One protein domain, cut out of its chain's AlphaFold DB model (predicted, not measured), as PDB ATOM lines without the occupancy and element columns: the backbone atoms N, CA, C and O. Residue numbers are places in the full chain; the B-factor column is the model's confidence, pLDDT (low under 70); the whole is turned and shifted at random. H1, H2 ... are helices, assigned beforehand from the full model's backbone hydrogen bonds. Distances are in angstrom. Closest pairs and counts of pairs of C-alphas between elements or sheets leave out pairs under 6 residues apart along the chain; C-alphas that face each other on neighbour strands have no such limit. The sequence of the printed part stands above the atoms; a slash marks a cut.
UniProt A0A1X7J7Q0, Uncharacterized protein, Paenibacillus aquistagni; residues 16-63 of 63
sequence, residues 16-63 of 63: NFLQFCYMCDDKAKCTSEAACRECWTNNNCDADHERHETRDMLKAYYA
ATOM      1  N   ASN A  16     -10.515 -20.608 -30.527       68.69
ATOM      2  CA  ASN A  16      -9.401 -20.861 -31.432       68.69
ATOM      3  C   ASN A  16      -8.064 -20.357 -30.875       68.69
ATOM      4  O   ASN A  16      -7.037 -21.004 -31.069       68.69
ATOM      5  N   PHE A  17      -8.064 -19.237 -30.144       71.81
ATOM      6  CA  PHE A  17      -6.858 -18.696 -29.522       71.81
ATOM      7  C   PHE A  17      -6.197 -19.723 -28.599       71.81
ATOM      8  O   PHE A  17      -5.006 -19.991 -28.741       71.81
ATOM      9  N   LEU A  18      -6.967 -20.347 -27.700       72.50
ATOM     10  CA  LEU A  18      -6.434 -21.358 -26.782       72.50
ATOM     11  C   LEU A  18      -5.903 -22.573 -27.536       72.50
ATOM     12  O   LEU A  18      -4.808 -23.035 -27.230       72.50
ATOM     13  N   GLN A  19      -6.638 -23.052 -28.539       71.81
ATOM     14  CA  GLN A  19      -6.232 -24.209 -29.333       71.81
ATOM     15  C   GLN A  19      -4.887 -23.983 -30.039       71.81
ATOM     16  O   GLN A  19      -4.005 -24.839 -29.956       71.81
ATOM     17  N   PHE A  20      -4.700 -22.829 -30.687       72.94
ATOM     18  CA  PHE A  20      -3.456 -22.523 -31.397       72.94
ATOM     19  C   PHE A  20      -2.297 -22.238 -30.443       72.94
ATOM     20  O   PHE A  20      -1.185 -22.715 -30.654       72.94
ATOM     21  N   CYS A  21      -2.546 -21.487 -29.369       75.00
ATOM     22  CA  CYS A  21      -1.477 -21.105 -28.459       75.00
ATOM     23  C   CYS A  21      -0.994 -22.261 -27.580       75.00
ATOM     24  O   CYS A  21       0.178 -22.286 -27.225       75.00
ATOM     25  N   TYR A  22      -1.840 -23.232 -27.224       71.62
ATOM     26  CA  TYR A  22      -1.414 -24.336 -26.353       71.62
ATOM     27  C   TYR A  22      -0.365 -25.243 -27.009       71.62
ATOM     28  O   TYR A  22       0.531 -25.740 -26.323       71.62
ATOM     29  N   MET A  23      -0.476 -25.403 -28.329       69.44
ATOM     30  CA  MET A  23       0.400 -26.227 -29.166       69.44
ATOM     31  C   MET A  23       1.664 -25.488 -29.627       69.44
ATOM     32  O   MET A  23       2.517 -26.076 -30.277       69.44
ATOM     33  N   CYS A  24       1.796 -24.203 -29.297       71.44
ATOM     34  CA  CYS A  24       2.987 -23.411 -29.575       71.44
ATOM     35  C   CYS A  24       4.001 -23.573 -28.425       71.44
ATOM     36  O   CYS A  24       3.668 -23.373 -27.248       71.44
ATOM     37  N   ASP A  25       5.258 -23.885 -28.745       67.75
ATOM     38  CA  ASP A  25       6.334 -23.965 -27.744       67.75
ATOM     39  C   ASP A  25       6.592 -22.609 -27.072       67.75
ATOM     40  O   ASP A  25       6.758 -22.516 -25.853       67.75
ATOM     41  N   ASP A  26       6.478 -21.534 -27.850       67.62
ATOM     42  CA  ASP A  26       6.633 -20.145 -27.422       67.62
ATOM     43  C   ASP A  26       5.304 -19.492 -26.997       67.62
ATOM     44  O   ASP A  26       5.125 -18.276 -27.082       67.62
ATOM     45  N   LYS A  27       4.366 -20.279 -26.455       66.75
ATOM     46  CA  LYS A  27       3.050 -19.805 -25.977       66.75
ATOM     47  C   LYS A  27       3.092 -18.594 -25.040       66.75
ATOM     48  O   LYS A  27       2.141 -17.824 -24.979       66.75
ATOM     49  N   ALA A  28       4.194 -18.399 -24.313       68.06
ATOM     50  CA  ALA A  28       4.387 -17.239 -23.442       68.06
ATOM     51  C   ALA A  28       4.562 -15.913 -24.217       68.06
ATOM     52  O   ALA A  28       4.258 -14.842 -23.674       68.06
ATOM     53  N   LYS A  29       5.041 -15.988 -25.466       69.75
ATOM     54  CA  LYS A  29       5.318 -14.852 -26.356       69.75
ATOM     55  C   LYS A  29       4.114 -14.468 -27.219       69.75
ATOM     56  O   LYS A  29       4.014 -13.317 -27.629       69.75
ATOM     57  N   CYS A  30       3.184 -15.388 -27.459       69.31
ATOM     58  CA  CYS A  30       1.976 -15.103 -28.224       69.31
ATOM     59  C   CYS A  30       0.948 -14.329 -27.378       69.31
ATOM     60  O   CYS A  30       0.554 -14.752 -26.290       69.31
ATOM     61  N   THR A  31       0.516 -13.170 -27.879       74.12
ATOM     62  CA  THR A  31      -0.469 -12.285 -27.225       74.12
ATOM     63  C   THR A  31      -1.724 -12.045 -28.066       74.12
ATOM     64  O   THR A  31      -2.676 -11.452 -27.572       74.12
ATOM     65  N   SER A  32      -1.753 -12.522 -29.312       76.44
ATOM     66  CA  SER A  32      -2.886 -12.394 -30.233       76.44
ATOM     67  C   SER A  32      -3.171 -13.715 -30.949       76.44
ATOM     68  O   SER A  32      -2.277 -14.547 -31.117       76.44
ATOM     69  N   GLU A  33      -4.415 -13.909 -31.393       74.19
ATOM     70  CA  GLU A  33      -4.809 -15.124 -32.121       74.19
ATOM     71  C   GLU A  33      -4.019 -15.280 -33.421       74.19
ATOM     72  O   GLU A  33      -3.615 -16.389 -33.759       74.19
ATOM     73  N   ALA A  34      -3.737 -14.171 -34.112       76.94
ATOM     74  CA  ALA A  34      -2.914 -14.168 -35.315       76.94
ATOM     75  C   ALA A  34      -1.503 -14.712 -35.039       76.94
ATOM     76  O   ALA A  34      -1.032 -15.574 -35.774       76.94
ATOM     77  N   ALA A  35      -0.873 -14.294 -33.935       77.25
ATOM     78  CA  ALA A  35       0.454 -14.770 -33.551       77.25
ATOM     79  C   ALA A  35       0.446 -16.246 -33.114       77.25
ATOM     80  O   ALA A  35       1.356 -16.997 -33.460       77.25
ATOM     81  N   CYS A  36      -0.582 -16.689 -32.378       77.50
ATOM     82  CA  CYS A  36      -0.730 -18.106 -32.030       77.50
ATOM     83  C   CYS A  36      -0.947 -18.961 -33.286       77.50
ATOM     84  O   CYS A  36      -0.395 -20.050 -33.384       77.50
ATOM     85  N   ARG A  37      -1.745 -18.474 -34.246       76.62
ATOM     86  CA  ARG A  37      -2.042 -19.163 -35.508       76.62
ATOM     87  C   ARG A  37      -0.795 -19.313 -36.367       76.62
ATOM     88  O   ARG A  37      -0.568 -20.386 -36.900       76.62
ATOM     89  N   GLU A  38       0.014 -18.267 -36.475       79.44
ATOM     90  CA  GLU A  38       1.282 -18.311 -37.204       79.44
ATOM     91  C   GLU A  38       2.275 -19.270 -36.535       79.44
ATOM     92  O   GLU A  38       2.855 -20.122 -37.203       79.44
ATOM     93  N   CYS A  39       2.389 -19.224 -35.201       76.44
ATOM     94  CA  CYS A  39       3.196 -20.187 -34.455       76.44
ATOM     95  C   CYS A  39       2.704 -21.625 -34.644       76.44
ATOM     96  O   CYS A  39       3.509 -22.538 -34.811       76.44
ATOM     97  N   TRP A  40       1.387 -21.831 -34.621       75.19
ATOM     98  CA  TRP A  40       0.785 -23.134 -34.850       75.19
ATOM     99  C   TRP A  40       1.111 -23.626 -36.255       75.19
ATOM    100  O   TRP A  40       1.675 -24.699 -36.372       75.19
ATOM    101  N   THR A  41       0.885 -22.834 -37.303       76.25
ATOM    102  CA  THR A  41       1.229 -23.212 -38.684       76.25
ATOM    103  C   THR A  41       2.716 -23.533 -38.849       76.25
ATOM    104  O   THR A  41       3.053 -24.509 -39.511       76.25
ATOM    105  N   ASN A  42       3.601 -22.760 -38.214       71.31
ATOM    106  CA  ASN A  42       5.048 -22.971 -38.296       71.31
ATOM    107  C   ASN A  42       5.530 -24.208 -37.516       71.31
ATOM    108  O   ASN A  42       6.536 -24.797 -37.893       71.31
ATOM    109  N   ASN A  43       4.837 -24.602 -36.441       68.06
ATOM    110  CA  ASN A  43       5.162 -25.812 -35.672       68.06
ATOM    111  C   ASN A  43       4.442 -27.064 -36.194       68.06
ATOM    112  O   ASN A  43       4.966 -28.163 -36.072       68.06
ATOM    113  N   ASN A  44       3.261 -26.912 -36.797       58.31
ATOM    114  CA  ASN A  44       2.440 -27.999 -37.331       58.31
ATOM    115  C   ASN A  44       2.691 -28.259 -38.826       58.31
ATOM    116  O   ASN A  44       1.765 -28.653 -39.540       58.31
ATOM    117  N   CYS A  45       3.934 -28.120 -39.301       52.59
ATOM    118  CA  CYS A  45       4.313 -28.516 -40.663       52.59
ATOM    119  C   CYS A  45       3.959 -29.977 -41.029       52.59
ATOM    120  O   CYS A  45       4.024 -30.303 -42.206       52.59
ATOM    121  N   ASP A  46       3.511 -30.818 -40.085       51.91
ATOM    122  CA  ASP A  46       3.175 -32.229 -40.323       51.91
ATOM    123  C   ASP A  46       1.837 -32.707 -39.716       51.91
ATOM    124  O   ASP A  46       1.604 -33.906 -39.571       51.91
ATOM    125  N   ALA A  47       0.883 -31.816 -39.415       54.25
ATOM    126  CA  ALA A  47      -0.435 -32.259 -38.918       54.25
ATOM    127  C   ALA A  47      -1.258 -33.071 -39.944       54.25
ATOM    128  O   ALA A  47      -2.239 -33.719 -39.569       54.25
ATOM    129  N   ASP A  48      -0.897 -33.018 -41.228       52.31
ATOM    130  CA  ASP A  48      -1.418 -33.932 -42.252       52.31
ATOM    131  C   ASP A  48      -0.608 -35.236 -42.337       52.31
ATOM    132  O   ASP A  48      -1.181 -36.277 -42.655       52.31
ATOM    133  N   HIS A  49       0.680 -35.230 -41.977       51.25
ATOM    134  CA  HIS A  49       1.536 -36.421 -42.000       51.25
ATOM    135  C   HIS A  49       1.094 -37.450 -40.947       51.25
ATOM    136  O   HIS A  49       0.874 -38.617 -41.271       51.25
ATOM    137  N   GLU A  50       0.834 -37.016 -39.709       52.94
ATOM    138  CA  GLU A  50       0.460 -37.938 -38.621       52.94
ATOM    139  C   GLU A  50      -0.943 -38.556 -38.778       52.94
ATOM    140  O   GLU A  50      -1.218 -39.671 -38.314       52.94
ATOM    141  N   ARG A  51      -1.861 -37.876 -39.482       57.16
ATOM    142  CA  ARG A  51      -3.206 -38.423 -39.750       57.16
ATOM    143  C   ARG A  51      -3.169 -39.606 -40.711       57.16
ATOM    144  O   ARG A  51      -4.041 -40.476 -40.632       57.16
ATOM    145  N   HIS A  52      -2.184 -39.649 -41.608       60.34
ATOM    146  CA  HIS A  52      -2.011 -40.766 -42.527       60.34
ATOM    147  C   HIS A  52      -1.518 -42.019 -41.804       60.34
ATOM    148  O   HIS A  52      -2.092 -43.088 -42.016       60.34
ATOM    149  N   GLU A  53      -0.564 -41.881 -40.881       64.94
ATOM    150  CA  GLU A  53      -0.018 -43.017 -40.129       64.94
ATOM    151  C   GLU A  53      -1.079 -43.711 -39.269       64.94
ATOM    152  O   GLU A  53      -1.211 -44.934 -39.305       64.94
ATOM    153  N   THR A  54      -1.915 -42.938 -38.566       71.94
ATOM    154  CA  THR A  54      -2.992 -43.507 -37.736       71.94
ATOM    155  C   THR A  54      -4.012 -44.267 -38.588       71.94
ATOM    156  O   THR A  54      -4.459 -45.360 -38.230       71.94
ATOM    157  N   ARG A  55      -4.382 -43.706 -39.745       75.31
ATOM    158  CA  ARG A  55      -5.322 -44.339 -40.677       75.31
ATOM    159  C   ARG A  55      -4.755 -45.639 -41.242       75.31
ATOM    160  O   ARG A  55      -5.487 -46.619 -41.371       75.31
ATOM    161  N   ASP A  56      -3.482 -45.638 -41.605       78.19
ATOM    162  CA  ASP A  56      -2.843 -46.790 -42.228       78.19
ATOM    163  C   ASP A  56      -2.554 -47.892 -41.187       78.19
ATOM    164  O   ASP A  56      -2.779 -49.069 -41.476       78.19
ATOM    165  N   MET A  57      -2.231 -47.531 -39.937       78.31
ATOM    166  CA  MET A  57      -2.175 -48.465 -38.802       78.31
ATOM    167  C   MET A  57      -3.532 -49.132 -38.533       78.31
ATOM    168  O   MET A  57      -3.600 -50.349 -38.364       78.31
ATOM    169  N   LEU A  58      -4.625 -48.360 -38.514       84.38
ATOM    170  CA  LEU A  58      -5.972 -48.904 -38.306       84.38
ATOM    171  C   LEU A  58      -6.364 -49.881 -39.419       84.38
ATOM    172  O   LEU A  58      -6.925 -50.936 -39.136       84.38
ATOM    173  N   LYS A  59      -6.028 -49.576 -40.676       82.75
ATOM    174  CA  LYS A  59      -6.247 -50.512 -41.787       82.75
ATOM    175  C   LYS A  59      -5.480 -51.818 -41.601       82.75
ATOM    176  O   LYS A  59      -6.046 -52.863 -41.877       82.75
ATOM    177  N   ALA A  60      -4.236 -51.771 -41.123       83.44
ATOM    178  CA  ALA A  60      -3.434 -52.974 -40.893       83.44
ATOM    179  C   ALA A  60      -3.990 -53.871 -39.770       83.44
ATOM    180  O   ALA A  60      -3.852 -55.087 -39.841       83.44
ATOM    181  N   TYR A  61      -4.623 -53.290 -38.745       81.44
ATOM    182  CA  TYR A  61      -5.201 -54.038 -37.618       81.44
ATOM    183  C   TYR A  61      -6.542 -54.712 -37.928       81.44
ATOM    184  O   TYR A  61      -6.886 -55.702 -37.287       81.44
ATOM    185  N   TYR A  62      -7.313 -54.154 -38.862       80.62
ATOM    186  CA  TYR A  62      -8.662 -54.619 -39.204       80.62
ATOM    187  C   TYR A  62      -8.747 -55.297 -40.587       80.62
ATOM    188  O   TYR A  62      -9.859 -55.516 -41.072       80.62
ATOM    189  N   ALA A  63      -7.606 -55.593 -41.223       59.94
ATOM    190  CA  ALA A  63      -7.512 -56.304 -42.503       59.94
ATOM    191  C   ALA A  63      -7.437 -57.828 -42.339       59.94
ATOM    192  O   ALA A  63      -6.831 -58.295 -41.349       59.94
TER     193      ALA A  63
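What this domain is: This is residues 16 to 63 of the 63 residues of an uncharacterized protein of Paenibacillus aquistagni (UniProt A0A1X7J7Q0). A single helix, H3, sticks out with the rest of residues 45 to 63 as a long free arm from a small head, in which the short helix H1 packs steeply on H2. The arm makes most of the length. The 48 printed residues hold three named helices, H1, H2, H3 along the chain, and no named strand: all helix. The whole is only just extended, close to loose, with a radius of gyration of the C-alphas of 14.7 A, and spans 47 by 16 by 14 A.

How they stand to each other: Look first at H3, residues 49 to 61, which is apart from both H2, residues 33 to 43, and H1, residues 16 to 22. H1 and H2 touch, their closest C-alphas, Cys 21 and Cys 36, 4.7 A apart. They run the same way at a steep tilt of 49 degrees. Every O i to N i+4 pair is within hydrogen-bond range in H1 and H2, and 8 of 9 in H3.

Where its parts are: Find C-alpha 49 at (1.536, -36.421, -42.000); from there H3 runs 19.4 A to C-alpha 61 at (-5.201, -54.038, -37.618). H2 measures 15.0 A and H1 10.1 A.

The domain as a whole: The printed part has no cut. The C-alphas farthest apart, Thr 31 and Ala 63, are 47.1 A apart. The link H2 to H3 is tight, H1 to H2 short. Read pLDDT under 70 at residues 16, 23, 25 to 30, 43 to 53 and 63.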